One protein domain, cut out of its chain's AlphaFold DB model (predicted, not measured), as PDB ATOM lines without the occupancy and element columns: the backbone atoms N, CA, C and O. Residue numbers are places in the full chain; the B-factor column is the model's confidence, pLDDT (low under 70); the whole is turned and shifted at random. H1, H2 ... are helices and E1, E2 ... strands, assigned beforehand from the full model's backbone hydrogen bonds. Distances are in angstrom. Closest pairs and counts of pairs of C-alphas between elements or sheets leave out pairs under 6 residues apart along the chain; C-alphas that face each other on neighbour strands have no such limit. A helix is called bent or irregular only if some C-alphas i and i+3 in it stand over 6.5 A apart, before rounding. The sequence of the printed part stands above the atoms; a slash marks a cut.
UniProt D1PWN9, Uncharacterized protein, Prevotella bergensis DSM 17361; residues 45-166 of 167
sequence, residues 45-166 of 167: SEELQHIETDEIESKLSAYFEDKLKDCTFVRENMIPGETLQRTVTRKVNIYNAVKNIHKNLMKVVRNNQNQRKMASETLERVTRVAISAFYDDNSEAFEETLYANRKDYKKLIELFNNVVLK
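This is residues 45 to 166 of the 167 residues of an uncharacterized protein of Prevotella bergensis DSM 17361 (UniProt D1PWN9). A long helical hairpin, H3 and H4, is the core; H2 packs on one side of it and H5 and H6 on the other, while the strand hairpin E1 and E2 reaches out at one end and makes the length. H2, H3 and H4 form a bundle of three helices, up and down, each running against the one before it; short H1 lies off the start of H2. The printed part has 122 residues with six named helices and three named strands, in the order H1 H2 E1 E2 H3 H4 H5 H6 E3, and is mostly helix; the sheet is E1 - E2, antiparallel. It is compact by its radius of gyration of the C-alphas, 15.7 A, yet elongated in outline, 54 by 35 by 29 A.

H1, residues 45 to 49, only just touches H2, residues 59 to 72, with 3 pairs of C-alphas within 8 A; the closest C-alphas are those of Leu 48 and Lys 59, 6.0 A apart. E1, residues 73 to 77, and E2, residues 85 to 89, form a hairpin, with N 74 to O 88 at 3.0 A and N 88 to O 74 at 2.8 A, both within hydrogen-bond range. H3, residues 92 to 111, is the hub, touching four helices. With H4, residues 113 to 135, it forms a helical hairpin at a shallow tilt of 5 degrees, opposite ways; the closest C-alphas are those of Val 109 and Arg 116, 5.5 A. H2 touches H4 at a steep tilt of 39 degrees, the same way, closest at the C-alphas of Ser 61 and Glu 124, 4.8 A. H3 touches H5, residues 140 to 148, with residues 93 to 97 alone, closest at the C-alphas of Asn 93 and Glu 143, 5.6 A. H6, residues 153 to 161, touches H3 at a steep tilt of 65 degrees, closest at the C-alphas of Ile 101 and Tyr 153, 5.2 A. E3, residues 164 to 166, pairs with no named strand. Every O i to N i+4 pair is within hydrogen-bond range in H2, H3, H5 and H6; H4 has 17 of 19, and H1 0 of 1 with 1 of 2 O i to N i+3 pairs.

H1 begins at C-alpha 45, (339.410, 223.020, 347.574). H2 is 19.9 A long, H3 29.0 A and H4 33.8 A. H4 has a kink of 26 degrees near residue 120 and is irregular, with C-alphas 114 and 117 7.3 A apart. E3 ends at C-alpha 166, (346.368, 225.273, 325.055).

The two C-alphas farthest apart are those of Gly 81 and Asn 114, 53.8 A. The printed part has no cut, and no link is long. Mean pLDDT of the printed part is 92.8, lowest among the elements in H1 at 76; no printed residue is under 70.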
ATOM      1  N   SER A  45     339.872 221.926 346.709       71.12
ATOM      2  CA  SER A  45     339.410 223.020 347.574       71.12
ATOM      3  C   SER A  45     339.996 222.989 348.989       71.12
ATOM      4  O   SER A  45     340.002 224.012 349.663       71.12
ATOM      5  N   GLU A  46     340.468 221.830 349.443       75.44
ATOM      6  CA  GLU A  46     341.124 221.632 350.738       75.44
ATOM      7  C   GLU A  46     342.542 222.222 350.764       75.44
ATOM      8  O   GLU A  46     342.897 222.904 351.722       75.44
ATOM      9  N   GLU A  47     343.321 222.064 349.685       76.00
ATOM     10  CA  GLU A  47     344.662 222.658 349.575       76.00
ATOM     11  C   GLU A  47     344.577 224.187 349.616       76.00
ATOM     12  O   GLU A  47     345.353 224.833 350.311       76.00
ATOM     13  N   LEU A  48     343.570 224.775 348.962       79.62
ATOM     14  CA  LEU A  48     343.384 226.227 348.925       79.62
ATOM     15  C   LEU A  48     343.018 226.848 350.286       79.62
ATOM     16  O   LEU A  48     343.270 228.036 350.514       79.62
ATOM     17  N   GLN A  49     342.416 226.095 351.211       79.62
ATOM     18  CA  GLN A  49     341.963 226.656 352.491       79.62
ATOM     19  C   GLN A  49     343.131 227.136 353.354       79.62
ATOM     20  O   GLN A  49     343.041 228.208 353.956       79.62
ATOM     21  N   HIS A  50     344.242 226.405 353.331       82.62
ATOM     22  CA  HIS A  50     345.410 226.665 354.173       82.62
ATOM     23  C   HIS A  50     346.431 227.626 353.557       82.62
ATOM     24  O   HIS A  50     347.373 228.016 354.239       82.62
ATOM     25  N   ILE A  51     346.244 228.034 352.300       85.75
ATOM     26  CA  ILE A  51     347.191 228.913 351.604       85.75
ATOM     27  C   ILE A  51     347.130 230.319 352.177       85.75
ATOM     28  O   ILE A  51     346.080 230.966 352.159       85.75
ATOM     29  N   GLU A  52     348.254 230.808 352.670       88.19
ATOM     30  CA  GLU A  52     348.385 232.208 353.040       88.19
ATOM     31  C   GLU A  52     348.474 233.051 351.767       88.19
ATOM     32  O   GLU A  52     349.140 232.677 350.807       88.19
ATOM     33  N   THR A  53     347.755 234.168 351.742       91.50
ATOM     34  CA  THR A  53     347.758 235.105 350.614       91.50
ATOM     35  C   THR A  53     348.151 236.472 351.113       91.50
ATOM     36  O   THR A  53     347.735 236.881 352.203       91.50
ATOM     37  N   ASP A  54     348.866 237.212 350.285       90.94
ATOM     38  CA  ASP A  54     349.125 238.615 350.546       90.94
ATOM     39  C   ASP A  54     347.996 239.557 350.066       90.94
ATOM     40  O   ASP A  54     346.834 239.173 349.915       90.94
ATOM     41  N   GLU A  55     348.310 240.849 349.917       86.69
ATOM     42  CA  GLU A  55     347.342 241.871 349.519       86.69
ATOM     43  C   GLU A  55     346.847 241.694 348.075       86.69
ATOM     44  O   GLU A  55     345.699 242.050 347.789       86.69
ATOM     45  N   ILE A  56     347.668 241.175 347.160       92.69
ATOM     46  CA  ILE A  56     347.337 241.092 345.728       92.69
ATOM     47  C   ILE A  56     347.094 239.665 345.251       92.69
ATOM     48  O   ILE A  56     346.442 239.480 344.222       92.69
ATOM     49  N   GLU A  57     347.587 238.667 345.973       91.69
ATOM     50  CA  GLU A  57     347.390 237.270 345.623       91.69
ATOM     51  C   GLU A  57     345.922 236.840 345.700       91.69
ATOM     52  O   GLU A  57     345.188 237.139 346.645       91.69
ATOM     53  N   SER A  58     345.505 236.064 344.701       90.44
ATOM     54  CA  SER A  58     344.381 235.152 344.855       90.44
ATOM     55  C   SER A  58     344.882 233.854 345.495       90.44
ATOM     56  O   SER A  58     346.062 233.512 345.416       90.44
ATOM     57  N   LYS A  59     343.978 233.074 346.096       90.06
ATOM     58  CA  LYS A  59     344.312 231.735 346.618       90.06
ATOM     59  C   LYS A  59     344.989 230.854 345.564       90.06
ATOM     60  O   LYS A  59     345.873 230.069 345.884       90.06
ATOM     61  N   LEU A  60     344.579 231.012 344.308       88.38
ATOM     62  CA  LEU A  60     345.132 230.272 343.186       88.38
ATOM     63  C   LEU A  60     346.528 230.766 342.790       88.38
ATOM     64  O   LEU A  60     347.401 229.945 342.519       88.38
ATOM     65  N   SER A  61     346.761 232.083 342.754       91.75
ATOM     66  CA  SER A  61     348.088 232.604 342.418       91.75
ATOM     67  C   SER A  61     349.116 232.227 343.483       91.75
ATOM     68  O   SER A  61     350.188 231.756 343.118       91.75
ATOM     69  N   ALA A  62     348.753 232.338 344.765       92.56
ATOM     70  CA  ALA A  62     349.598 231.913 345.879       92.56
ATOM     71  C   ALA A  62     349.915 230.407 345.805       92.56
ATOM     72  O   ALA A  62     351.078 230.017 345.874       92.56
ATOM     73  N   TYR A  63     348.907 229.562 345.528       91.62
ATOM     74  CA  TYR A  63     349.115 228.126 345.296       91.62
ATOM     75  C   TYR A  63     350.166 227.847 344.220       91.62
ATOM     76  O   TYR A  63     351.067 227.029 344.406       91.62
ATOM     77  N   PHE A  64     350.043 228.509 343.070       92.06
ATOM     78  CA  PHE A  64     350.961 228.287 341.963       92.06
ATOM     79  C   PHE A  64     352.358 228.842 342.235       92.06
ATOM     80  O   PHE A  64     353.319 228.242 341.762       92.06
ATOM     81  N   GLU A  65     352.505 229.927 342.999       93.06
ATOM     82  CA  GLU A  65     353.824 230.411 343.423       93.06
ATOM     83  C   GLU A  65     354.521 229.442 344.376       93.06
ATOM     84  O   GLU A  65     355.700 229.136 344.164       93.06
ATOM     85  N   ASP A  66     353.801 228.915 345.367       92.25
ATOM     86  CA  ASP A  66     354.330 227.906 346.287       92.25
ATOM     87  C   ASP A  66     354.721 226.634 345.533       92.25
ATOM     88  O   ASP A  66     355.859 226.171 345.634       92.25
ATOM     89  N   LYS A  67     353.836 226.135 344.662       91.56
ATOM     90  CA  LYS A  67     354.124 224.971 343.816       91.56
ATOM     91  C   LYS A  67     355.333 225.215 342.913       91.56
ATOM     92  O   LYS A  67     356.211 224.362 342.807       91.56
ATOM     93  N   LEU A  68     355.419 226.387 342.284       93.31
ATOM     94  CA  LEU A  68     356.551 226.753 341.435       93.31
ATOM     95  C   LEU A  68     357.858 226.787 342.233       93.31
ATOM     96  O   LEU A  68     358.880 226.302 341.748       93.31
ATOM     97  N   LYS A  69     357.844 227.334 343.450       94.00
ATOM     98  CA  LYS A  69     359.004 227.360 344.348       94.00
ATOM     99  C   LYS A  69     359.447 225.946 344.723       94.00
ATOM    100  O   LYS A  69     360.634 225.645 344.591       94.00
ATOM    101  N   ASP A  70     358.518 225.089 345.127       91.88
ATOM    102  CA  ASP A  70     358.810 223.714 345.541       91.88
ATOM    103  C   ASP A  70     359.383 222.881 344.389       91.88
ATOM    104  O   ASP A  70     360.354 222.145 344.569       91.88
ATOM    105  N   CYS A  71     358.858 223.057 343.174       90.06
ATOM    106  CA  CYS A  71     359.398 222.394 341.990       90.06
ATOM    107  C   CYS A  71     360.754 222.976 341.548       90.06
ATOM    108  O   CYS A  71     361.611 222.248 341.043       90.06
ATOM    109  N   THR A  72     360.969 224.281 341.738       93.19
ATOM    110  CA  THR A  72     362.223 224.955 341.370       93.19
ATOM    111  C   THR A  72     363.375 224.525 342.270       93.19
ATOM    112  O   THR A  72     364.490 224.367 341.776       93.19
ATOM    113  N   PHE A  73     363.137 224.340 343.572       93.31
ATOM    114  CA  PHE A  73     364.174 224.074 344.573       93.31
ATOM    115  C   PHE A  73     363.951 222.729 345.272       93.31
ATOM    116  O   PHE A  73     363.420 222.664 346.379       93.31
ATOM    117  N   VAL A  74     364.433 221.648 344.660       91.00
ATOM    118  CA  VAL A  74     364.280 220.292 345.205       91.00
ATOM    119  C   VAL A  74     365.492 219.931 346.061       91.00
ATOM    120  O   VAL A  74     366.636 220.073 345.627       91.00
ATOM    121  N   ARG A  75     365.265 219.455 347.289       87.00
ATOM    122  CA  ARG A  75     366.327 218.887 348.134       87.00
ATOM    123  C   ARG A  75     366.460 217.400 347.839       87.00
ATOM    124  O   ARG A  75     365.532 216.638 348.080       87.00
ATOM    125  N   GLU A  76     367.617 216.998 347.336       86.62
ATOM    126  CA  GLU A  76     367.929 215.608 347.012       86.62
ATOM    127  C   GLU A  76     369.081 215.133 347.907       86.62
ATOM    128  O   GLU A  76     370.074 215.847 348.094       86.62
ATOM    129  N   ASN A  77     368.961 213.924 348.463       83.12
ATOM    130  CA  ASN A  77     370.071 213.281 349.165       83.12
ATOM    131  C   ASN A  77     371.189 213.003 348.154       83.12
ATOM    132  O   ASN A  77     370.923 212.486 347.069       83.12
ATOM    133  N   MET A  78     372.434 213.338 348.496       76.25
ATOM    134  CA  MET A  78     373.558 213.099 347.584       76.25
ATOM    135  C   MET A  78     373.835 211.604 347.400       76.25
ATOM    136  O   MET A  78     374.220 211.183 346.310       76.25
ATOM    137  N   ILE A  79     373.624 210.816 348.456       80.31
ATOM    138  CA  ILE A  79     373.840 209.370 348.500       80.31
ATOM    139  C   ILE A  79     372.688 208.741 349.303       80.31
ATOM    140  O   ILE A  79     372.309 209.289 350.345       80.31
ATOM    141  N   PRO A  80     372.106 207.605 348.867       76.62
ATOM    142  CA  PRO A  80     371.113 206.886 349.662       76.62
ATOM    143  C   PRO A  80     371.668 206.522 351.051       76.62
ATOM    144  O   PRO A  80     372.635 205.774 351.154       76.62
ATOM    145  N   GLY A  81     371.051 207.049 352.112       78.75
ATOM    146  CA  GLY A  81     371.425 206.771 353.508       78.75
ATOM    147  C   GLY A  81     372.306 207.826 354.189       78.75
ATOM    148  O   GLY A  81     372.481 207.748 355.403       78.75
ATOM    149  N   GLU A  82     372.808 208.834 353.470       76.94
ATOM    150  CA  GLU A  82     373.543 209.953 354.078       76.94
ATOM    151  C   GLU A  82     372.634 211.151 354.393       76.94
ATOM    152  O   GLU A  82     371.674 211.440 353.679       76.94
ATOM    153  N   THR A  83     372.965 211.889 355.457       79.44
ATOM    154  CA  THR A  83     372.261 213.120 355.869       79.44
ATOM    155  C   THR A  83     372.609 214.336 355.005       79.44
ATOM    156  O   THR A  83     371.963 215.379 355.117       79.44
ATOM    157  N   LEU A  84     373.623 214.223 354.142       84.38
ATOM    158  CA  LEU A  84     374.060 215.284 353.239       84.38
ATOM    159  C   LEU A  84     373.061 215.459 352.085       84.38
ATOM    160  O   LEU A  84     372.915 214.605 351.207       84.38
ATOM    161  N   GLN A  85     372.392 216.611 352.079       85.44
ATOM    162  CA  GLN A  85     371.446 217.012 351.040       85.44
ATOM    163  C   GLN A  85     372.036 218.115 350.169       85.44
ATOM    164  O   GLN A  85     372.638 219.063 350.675       85.44
ATOM    165  N   ARG A  86     371.796 218.033 348.858       86.12
ATOM    166  CA  ARG A  86     372.033 219.140 347.924       86.12
ATOM    167  C   ARG A  86     370.703 219.718 347.454       86.12
ATOM    168  O   ARG A  86     369.723 218.992 347.299       86.12
ATOM    169  N   THR A  87     370.665 221.018 347.186       88.88
ATOM    170  CA  THR A  87     369.524 221.646 346.509       88.88
ATOM    171  C   THR A  87     369.766 221.631 345.006       88.88
ATOM    172  O   THR A  87     370.713 222.249 344.523       88.88
ATOM    173  N   VAL A  88     368.912 220.927 344.271       88.56
ATOM    174  CA  VAL A  88     368.877 220.940 342.810       88.56
ATOM    175  C   VAL A  88     367.920 222.034 342.368       88.56
ATOM    176  O   VAL A  88     366.772 222.086 342.808       88.56
ATOM    177  N   THR A  89     368.411 222.931 341.516       91.69
ATOM    178  CA  THR A  89     367.616 224.034 340.977       91.69
ATOM    179  C   THR A  89     367.214 223.747 339.538       91.69
ATOM    180  O   THR A  89     368.072 223.433 338.714       91.69
ATOM    181  N   ARG A  90     365.923 223.877 339.226       92.88
ATOM    182  CA  ARG A  90     365.365 223.659 337.881       92.88
ATOM    183  C   ARG A  90     364.583 224.892 337.443       92.88
ATOM    184  O   ARG A  90     363.854 225.458 338.245       92.88
ATOM    185  N   LYS A  91     364.756 225.318 336.190       94.75
ATOM    186  CA  LYS A  91     364.006 226.422 335.556       94.75
ATOM    187  C   LYS A  91     363.912 227.709 336.387       94.75
ATOM    188  O   LYS A  91     362.883 228.386 336.458       94.75
ATOM    189  N   VAL A  92     365.031 228.081 337.015       96.56
ATOM    190  CA  VAL A  92     365.112 229.205 337.969       96.56
ATOM    191  C   VAL A  92     364.732 230.552 337.352       96.56
ATOM    192  O   VAL A  92     364.310 231.467 338.061       96.56
ATOM    193  N   ASN A  93     364.877 230.694 336.033       97.88
ATOM    194  CA  ASN A  93     364.541 231.919 335.315       97.88
ATOM    195  C   ASN A  93     363.034 232.194 335.339       97.88
ATOM    196  O   ASN A  93     362.643 233.352 335.493       97.88
ATOM    197  N   ILE A  94     362.203 231.145 335.294       97.81
ATOM    198  CA  ILE A  94     360.746 231.253 335.437       97.81
ATOM    199  C   ILE A  94     360.410 231.760 336.842       97.81
ATOM    200  O   ILE A  94     359.780 232.808 336.986       97.81
ATOM    201  N   TYR A  95     360.908 231.080 337.880       97.75
ATOM    202  CA  TYR A  95     360.686 231.466 339.279       97.75
ATOM    203  C   TYR A  95     361.126 232.908 339.569       97.75
ATOM    204  O   TYR A  95     360.382 233.699 340.153       97.75
ATOM    205  N   ASN A  96     362.329 233.285 339.127       98.12
ATOM    206  CA  ASN A  96     362.857 234.627 339.347       98.12
ATOM    207  C   ASN A  96     362.029 235.706 338.637       98.12
ATOM    208  O   ASN A  96     361.880 236.805 339.179       98.12
ATOM    209  N   ALA A  97     361.491 235.414 337.448       98.56
ATOM    210  CA  ALA A  97     360.627 236.338 336.728       98.56
ATOM    211  C   ALA A  97     359.310 236.577 337.482       98.56
ATOM    212  O   ALA A  97     358.963 237.736 337.717       98.56
ATOM    213  N   VAL A  98     358.642 235.510 337.938       98.25
ATOM    214  CA  VAL A  98     357.410 235.600 338.748       98.25
ATOM    215  C   VAL A  98     357.662 236.411 340.017       98.25
ATOM    216  O   VAL A  98     357.003 237.425 340.245       98.25
ATOM    217  N   LYS A  99     358.707 236.064 340.778       97.88
ATOM    218  CA  LYS A  99     359.085 236.777 342.009       97.88
ATOM    219  C   LYS A  99     359.353 238.267 341.775       97.88
ATOM    220  O   LYS A  99     359.016 239.107 342.613       97.88
ATOM    221  N   ASN A 100     359.991 238.615 340.657       98.38
ATOM    222  CA  ASN A 100     360.251 240.008 340.307       98.38
ATOM    223  C   ASN A 100     358.956 240.758 339.964       98.38
ATOM    224  O   ASN A 100     358.756 241.879 340.439       98.38
ATOM    225  N   ILE A 101     358.069 240.146 339.174       98.56
ATOM    226  CA  ILE A 101     356.760 240.714 338.836       98.56
ATOM    227  C   ILE A 101     355.952 240.956 340.107       98.56
ATOM    228  O   ILE A 101     355.579 242.099 340.369       98.56
ATOM    229  N   HIS A 102     355.773 239.921 340.927       98.25
ATOM    230  CA  HIS A 102     355.020 239.978 342.173       98.25
ATOM    231  C   HIS A 102     355.516 241.132 343.062       98.25
ATOM    232  O   HIS A 102     354.769 242.063 343.381       98.25
ATOM    233  N   LYS A 103     356.821 241.179 343.362       97.88
ATOM    234  CA  LYS A 103     357.408 242.244 344.193       97.88
ATOM    235  C   LYS A 103     357.135 243.655 343.658       97.88
ATOM    236  O   LYS A 103     356.979 244.587 344.451       97.88
ATOM    237  N   ASN A 104     357.137 243.854 342.339       98.06
ATOM    238  CA  ASN A 104     356.874 245.170 341.755       98.06
ATOM    239  C   ASN A 104     355.380 245.503 341.712       98.06
ATOM    240  O   ASN A 104     355.032 246.649 341.989       98.06
ATOM    241  N   LEU A 105     354.505 244.528 341.465       97.69
ATOM    242  CA  LEU A 105     353.056 244.710 341.576       97.69
ATOM    243  C   LEU A 105     352.648 245.101 343.003       97.69
ATOM    244  O   LEU A 105     351.895 246.056 343.179       97.69
ATOM    245  N   MET A 106     353.250 244.485 344.024       97.25
ATOM    246  CA  MET A 106     353.034 244.877 345.422       97.25
ATOM    247  C   MET A 106     353.411 246.339 345.691       97.25
ATOM    248  O   MET A 106     352.690 247.062 346.373       97.25
ATOM    249  N   LYS A 107     354.521 246.830 345.122       96.94
ATOM    250  CA  LYS A 107     354.888 248.255 345.231       96.94
ATOM    251  C   LYS A 107     353.884 249.167 344.527       96.94
ATOM    252  O   LYS A 107     353.587 250.244 345.031       96.94
ATOM    253  N   VAL A 108     353.385 248.752 343.365       95.50
ATOM    254  CA  VAL A 108     352.385 249.502 342.598       95.50
ATOM    255  C   VAL A 108     351.091 249.654 343.400       95.50
ATOM    256  O   VAL A 108     350.586 250.769 343.516       95.50
ATOM    257  N   VAL A 109     350.606 248.575 344.018       96.62
ATOM    258  CA  VAL A 109     349.379 248.593 344.834       96.62
ATOM    259  C   VAL A 109     349.557 249.408 346.112       96.62
ATOM    260  O   VAL A 109     348.683 250.206 346.442       96.62
ATOM    261  N   ARG A 110     350.724 249.328 346.764       95.50
ATOM    262  CA  ARG A 110     351.056 250.195 347.911       95.50
ATOM    263  C   ARG A 110     351.010 251.686 347.570       95.50
ATOM    264  O   ARG A 110     350.633 252.488 348.415       95.50
ATOM    265  N   ASN A 111     351.383 252.057 346.345       95.56
ATOM    266  CA  ASN A 111     351.340 253.447 345.884       95.56
ATOM    267  C   ASN A 111     349.947 253.867 345.385       95.56
ATOM    268  O   ASN A 111     349.644 255.058 345.346       95.56
ATOM    269  N   ASN A 112     349.117 252.913 344.954       94.69
ATOM    270  CA  ASN A 112     347.774 253.162 344.447       94.69
ATOM    271  C   ASN A 112     346.897 251.907 344.589       94.69
ATOM    272  O   ASN A 112     346.905 251.028 343.722       94.69
ATOM    273  N   GLN A 113     346.079 251.863 345.643       93.44
ATOM    274  CA  GLN A 113     345.226 250.705 345.922       93.44
ATOM    275  C   GLN A 113     344.173 250.422 344.843       93.44
ATOM    276  O   GLN A 113     343.745 249.277 344.704       93.44
ATOM    277  N   ASN A 114     343.816 251.397 343.997       95.44
ATOM    278  CA  ASN A 114     342.888 251.161 342.885       95.44
ATOM    279  C   ASN A 114     343.463 250.189 341.837       95.44
ATOM    280  O   ASN A 114     342.719 249.656 341.017       95.44
ATOM    281  N   GLN A 115     344.775 249.924 341.866       95.19
ATOM    282  CA  GLN A 115     345.432 248.967 340.973       95.19
ATOM    283  C   GLN A 115     345.395 247.522 341.483       95.19
ATOM    284  O   GLN A 115     345.835 246.625 340.767       95.19
ATOM    285  N   ARG A 116     344.847 247.269 342.681       95.06
ATOM    286  CA  ARG A 116     344.832 245.942 343.316       95.06
ATOM    287  C   ARG A 116     344.216 244.858 342.434       95.06
ATOM    288  O   ARG A 116     344.812 243.801 342.271       95.06
ATOM    289  N   LYS A 117     343.052 245.132 341.836       95.50
ATOM    290  CA  LYS A 117     342.355 244.164 340.975       95.50
ATOM    291  C   LYS A 117     343.204 243.777 339.759       95.50
ATOM    292  O   LYS A 117     343.421 242.598 339.518       95.50
ATOM    293  N   MET A 118     343.741 244.773 339.054       96.25
ATOM    294  CA  MET A 118     344.609 244.552 337.893       96.25
ATOM    295  C   MET A 118     345.891 243.800 338.273       96.25
ATOM    296  O   MET A 118     346.306 242.898 337.549       96.25
ATOM    297  N   ALA A 119     346.501 244.135 339.414       96.75
ATOM    298  CA  ALA A 119     347.683 243.438 339.914       96.75
ATOM    299  C   ALA A 119     347.390 241.961 340.214       96.75
ATOM    300  O   ALA A 119     348.172 241.104 339.813       96.75
ATOM    301  N   SER A 120     346.251 241.671 340.849       96.69
ATOM    302  CA  SER A 120     345.806 240.306 341.146       96.69
ATOM    303  C   SER A 120     345.569 239.483 339.876       96.69
ATOM    304  O   SER A 120     346.142 238.408 339.719       96.69
ATOM    305  N   GLU A 121     344.817 240.025 338.911       96.25
ATOM    306  CA  GLU A 121     344.550 239.368 337.620       96.25
ATOM    307  C   GLU A 121     345.842 239.135 336.818       96.25
ATOM    308  O   GLU A 121     346.036 238.075 336.220       96.25
ATOM    309  N   THR A 122     346.760 240.107 336.845       97.50
ATOM    310  CA  THR A 122     348.080 239.979 336.210       97.50
ATOM    311  C   THR A 122     348.893 238.867 336.861       97.50
ATOM    312  O   THR A 122     349.509 238.066 336.157       97.50
ATOM    313  N   LEU A 123     348.906 238.802 338.194       97.38
ATOM    314  CA  LEU A 123     349.671 237.799 338.920       97.38
ATOM    315  C   LEU A 123     349.121 236.394 338.677       97.38
ATOM    316  O   LEU A 123     349.895 235.489 338.387       97.38
ATOM    317  N   GLU A 124     347.799 236.218 338.698       95.00
ATOM    318  CA  GLU A 124     347.167 234.934 338.382       95.00
ATOM    319  C   GLU A 124     347.514 234.459 336.965       95.00
ATOM    320  O   GLU A 124     347.862 233.297 336.749       95.00
ATOM    321  N   ARG A 125     347.471 235.365 335.983       95.62
ATOM    322  CA  ARG A 125     347.871 235.051 334.611       95.62
ATOM    323  C   ARG A 125     349.333 234.607 334.535       95.62
ATOM    324  O   ARG A 125     349.635 233.599 333.896       95.62
ATOM    325  N   VAL A 126     350.230 235.347 335.183       97.50
ATOM    326  CA  VAL A 126     351.671 235.064 335.215       97.50
ATOM    327  C   VAL A 126     351.955 233.708 335.858       97.50
ATOM    328  O   VAL A 126     352.712 232.924 335.291       97.50
ATOM    329  N   THR A 127     351.334 233.393 336.994       95.38
ATOM    330  CA  THR A 127     351.598 232.145 337.725       95.38
ATOM    331  C   THR A 127     351.055 230.916 336.996       95.38
ATOM    332  O   THR A 127     351.750 229.902 336.927       95.38
ATOM    333  N   ARG A 128     349.890 231.020 336.338       94.25
ATOM    334  CA  ARG A 128     349.353 229.970 335.447       94.25
ATOM    335  C   ARG A 128     350.282 229.654 334.278       94.25
ATOM    336  O   ARG A 128     350.529 228.489 333.961       94.25
ATOM    337  N   VAL A 129     350.813 230.685 333.623       96.06
ATOM    338  CA  VAL A 129     351.774 230.482 332.530       96.06
ATOM    339  C   VAL A 129     353.083 229.923 333.064       96.06
ATOM    340  O   VAL A 129     353.632 229.007 332.465       96.06
ATOM    341  N   ALA A 130     353.572 230.441 334.190       96.56
ATOM    342  CA  ALA A 130     354.820 230.003 334.792       96.56
ATOM    343  C   ALA A 130     354.796 228.515 335.152       96.56
ATOM    344  O   ALA A 130     355.741 227.807 334.818       96.56
ATOM    345  N   ILE A 131     353.718 228.026 335.776       94.81
ATOM    346  CA  ILE A 131     353.607 226.603 336.107       94.81
ATOM    347  C   ILE A 131     353.485 225.742 334.845       94.81
ATOM    348  O   ILE A 131     354.120 224.696 334.761       94.81
ATOM    349  N   SER A 132     352.760 226.212 333.827       94.81
ATOM    350  CA  SER A 132     352.630 225.500 332.548       94.81
ATOM    351  C   SER A 132     353.974 225.396 331.818       94.81
ATOM    352  O   SER A 132     354.398 224.310 331.443       94.81
ATOM    353  N   ALA A 133     354.704 226.509 331.718       95.88
ATOM    354  CA  ALA A 133     356.053 226.551 331.160       95.88
ATOM    355  C   ALA A 133     357.046 225.702 331.971       95.88
ATOM    356  O   ALA A 133     357.953 225.090 331.416       95.88
ATOM    357  N   PHE A 134     356.883 225.639 333.297       95.31
ATOM    358  CA  PHE A 134     357.745 224.821 334.143       95.31
ATOM    359  C   PHE A 134     357.640 223.330 333.793       95.31
ATOM    360  O   PHE A 134     358.664 222.650 333.741       95.31
ATOM    361  N   TYR A 135     356.440 222.825 333.514       93.31
ATOM    362  CA  TYR A 135     356.237 221.415 333.164       93.31
ATOM    363  C   TYR A 135     356.458 221.092 331.677       93.31
ATOM    364  O   TYR A 135     356.503 219.917 331.328       93.31
ATOM    365  N   ASP A 136     356.630 222.094 330.812       93.31
ATOM    366  CA  ASP A 136     356.933 221.874 329.395       93.31
ATOM    367  C   ASP A 136     358.441 221.705 329.166       93.31
ATOM    368  O   ASP A 136     359.216 222.637 329.380       93.31
ATOM    369  N   ASP A 137     358.891 220.534 328.720       90.38
ATOM    370  CA  ASP A 137     360.318 220.262 328.487       90.38
ATOM    371  C   ASP A 137     360.965 221.190 327.437       90.38
ATOM    372  O   ASP A 137     362.179 221.379 327.457       90.38
ATOM    373  N   ASN A 138     360.175 221.833 326.569       92.25
ATOM    374  CA  ASN A 138     360.653 222.727 325.512       92.25
ATOM    375  C   ASN A 138     360.581 224.219 325.897       92.25
ATOM    376  O   ASN A 138     360.557 225.092 325.026       92.25
ATOM    377  N   SER A 139     360.561 224.548 327.194       94.88
ATOM    378  CA  SER A 139     360.484 225.936 327.679       94.88
ATOM    379  C   SER A 139     361.787 226.739 327.596       94.88
ATOM    380  O   SER A 139     361.770 227.931 327.898       94.88
ATOM    381  N   GLU A 140     362.910 226.144 327.183       95.75
ATOM    382  CA  GLU A 140     364.247 226.761 327.261       95.75
ATOM    383  C   GLU A 140     364.315 228.149 326.597       95.75
ATOM    384  O   GLU A 140     364.727 229.124 327.227       95.75
ATOM    385  N   ALA A 141     363.803 228.293 325.371       95.88
ATOM    386  CA  ALA A 141     363.801 229.579 324.664       95.88
ATOM    387  C   ALA A 141     362.969 230.663 325.383       95.88
ATOM    388  O   ALA A 141     363.302 231.856 325.356       95.88
ATOM    389  N   PHE A 142     361.883 230.266 326.055       97.12
ATOM    390  CA  PHE A 142     361.097 231.177 326.883       97.12
ATOM    391  C   PHE A 142     361.892 231.604 328.120       97.12
ATOM    392  O   PHE A 142     361.956 232.792 328.436       97.12
ATOM    393  N   GLU A 143     362.565 230.661 328.781       97.50
ATOM    394  CA  GLU A 143     363.409 230.921 329.949       97.50
ATOM    395  C   GLU A 143     364.564 231.879 329.648       97.50
ATOM    396  O   GLU A 143     364.825 232.801 330.427       97.50
ATOM    397  N   GLU A 144     365.230 231.703 328.509       97.19
ATOM    398  CA  GLU A 144     366.276 232.612 328.038       97.19
ATOM    399  C   GLU A 144     365.723 234.016 327.779       97.19
ATOM    400  O   GLU A 144     366.324 235.019 328.183       97.19
ATOM    401  N   THR A 145     364.531 234.104 327.181       97.19
ATOM    402  CA  THR A 145     363.851 235.380 326.930       97.19
ATOM    403  C   THR A 145     363.488 236.085 328.243       97.19
ATOM    404  O   THR A 145     363.696 237.298 328.375       97.19
ATOM    405  N   LEU A 146     363.015 235.346 329.252       97.88
ATOM    406  CA  LEU A 146     362.777 235.877 330.598       97.88
ATOM    407  C   LEU A 146     364.081 236.374 331.238       97.88
ATOM    408  O   LEU A 146     364.123 237.474 331.795       97.88
ATOM    409  N   TYR A 147     365.168 235.609 331.125       97.62
ATOM    410  CA  TYR A 147     366.465 235.993 331.680       97.62
ATOM    411  C   TYR A 147     367.036 237.261 331.027       97.62
ATOM    412  O   TYR A 147     367.547 238.154 331.724       97.62
ATOM    413  N   ALA A 148     366.919 237.383 329.703       97.56
ATOM    414  CA  ALA A 148     367.349 238.561 328.956       97.56
ATOM    415  C   ALA A 148     366.619 239.832 329.430       97.56
ATOM    416  O   ALA A 148     367.235 240.890 329.564       97.56
ATOM    417  N   ASN A 149     365.337 239.705 329.788       97.69
ATOM    418  CA  ASN A 149     364.474 240.812 330.210       97.69
ATOM    419  C   ASN A 149     364.314 240.934 331.738       97.69
ATOM    420  O   ASN A 149     363.526 241.747 332.215       97.69
ATOM    421  N   ARG A 150     365.097 240.190 332.534       97.44
ATOM    422  CA  ARG A 150     364.926 240.046 333.998       97.44
ATOM    423  C   ARG A 150     364.889 241.342 334.814       97.44
ATOM    424  O   ARG A 150     364.472 241.318 335.966       97.44
ATOM    425  N   LYS A 151     365.378 242.460 334.268       96.81
ATOM    426  CA  LYS A 151     365.409 243.768 334.943       96.81
ATOM    427  C   LYS A 151     364.137 244.592 334.723       96.81
ATOM    428  O   LYS A 151     363.871 245.483 335.526       96.81
ATOM    429  N   ASP A 152     363.364 244.303 333.680       97.44
ATOM    430  CA  ASP A 152     362.160 245.050 333.317       97.44
ATOM    431  C   ASP A 152     360.912 244.209 333.602       97.44
ATOM    432  O   ASP A 152     360.479 243.395 332.790       97.44
ATOM    433  N   TYR A 153     360.317 244.411 334.779       97.56
ATOM    434  CA  TYR A 153     359.145 243.639 335.193       97.56
ATOM    435  C   TYR A 153     357.919 243.875 334.297       97.56
ATOM    436  O   TYR A 153     357.081 242.984 334.189       97.56
ATOM    437  N   LYS A 154     357.811 245.037 333.632       97.88
ATOM    438  CA  LYS A 154     356.719 245.301 332.686       97.88
ATOM    439  C   LYS A 154     356.916 244.474 331.428       97.88
ATOM    440  O   LYS A 154     355.973 243.840 330.967       97.88
ATOM    441  N   LYS A 155     358.159 244.399 330.937       97.56
ATOM    442  CA  LYS A 155     358.481 243.532 329.806       97.56
ATOM    443  C   LYS A 155     358.251 242.059 330.127       97.56
ATOM    444  O   LYS A 155     357.736 241.331 329.287       97.56
ATOM    445  N   LEU A 156     358.572 241.625 331.347       98.19
ATOM    446  CA  LEU A 156     358.255 240.268 331.793       98.19
ATOM    447  C   LEU A 156     356.739 240.005 331.763       98.19
ATOM    448  O   LEU A 156     356.327 238.984 331.225       98.19
ATOM    449  N   ILE A 157     355.908 240.933 332.257       98.25
ATOM    450  CA  ILE A 157     354.438 240.816 332.179       98.25
ATOM    451  C   ILE A 157     353.968 240.675 330.723       98.25
ATOM    452  O   ILE A 157     353.156 239.800 330.430       98.25
ATOM    453  N   GLU A 158     354.490 241.486 329.797       97.06
ATOM    454  CA  GLU A 158     354.158 241.369 328.367       97.06
ATOM    455  C   GLU A 158     354.498 239.982 327.806       97.06
ATOM    456  O   GLU A 158     353.685 239.390 327.099       97.06
ATOM    457  N   LEU A 159     355.677 239.448 328.139       97.25
ATOM    458  CA  LEU A 159     356.107 238.120 327.695       97.25
ATOM    459  C   LEU A 159     355.156 237.026 328.189       97.25
ATOM    460  O   LEU A 159     354.743 236.184 327.397       97.25
ATOM    461  N   PHE A 160     354.765 237.065 329.466       97.50
ATOM    462  CA  PHE A 160     353.783 236.131 330.021       97.50
ATOM    463  C   PHE A 160     352.404 236.280 329.363       97.50
ATOM    464  O   PHE A 160     351.747 235.281 329.071       97.50
ATOM    465  N   ASN A 161     351.965 237.508 329.082       95.94
ATOM    466  CA  ASN A 161     350.668 237.755 328.454       95.94
ATOM    467  C   ASN A 161     350.598 237.243 327.010       95.94
ATOM    468  O   ASN A 161     349.542 236.755 326.608       95.94
ATOM    469  N   ASN A 162     351.711 237.292 326.273       95.50
ATOM    470  CA  ASN A 162     351.800 236.847 324.879       95.50
ATOM    471  C   ASN A 162     351.838 235.319 324.703       95.50
ATOM    472  O   ASN A 162     351.713 234.833 323.579       95.50
ATOM    473  N   VAL A 163     352.010 234.556 325.785       95.88
ATOM    474  CA  VAL A 163     352.030 233.089 325.739       95.88
ATOM    475  C   VAL A 163     350.624 232.539 325.509       95.88
ATOM    476  O   VAL A 163     349.685 232.909 326.204       95.88
ATOM    477  N   VAL A 164     350.446 231.601 324.589       95.31
ATOM    478  CA  VAL A 164     349.171 230.895 324.417       95.31
ATOM    479  C   VAL A 164     349.148 229.679 325.336       95.31
ATOM    480  O   VAL A 164     350.063 228.863 325.301       95.31
ATOM    481  N   LEU A 165     348.100 229.547 326.147       93.12
ATOM    482  CA  LEU A 165     347.838 228.312 326.883       93.12
ATOM    483  C   LEU A 165     346.824 227.481 326.095       93.12
ATOM    484  O   LEU A 165     345.733 227.966 325.798       93.12
ATOM    485  N   LYS A 166     347.222 226.269 325.710       91.69
ATOM    486  CA  LYS A 166     346.368 225.273 325.055       91.69
ATOM    487  C   LYS A 166     345.708 224.407 326.120       91.69
ATOM    488  O   LYS A 166     346.379 224.013 327.065       91.69
TER     489      LYS A 166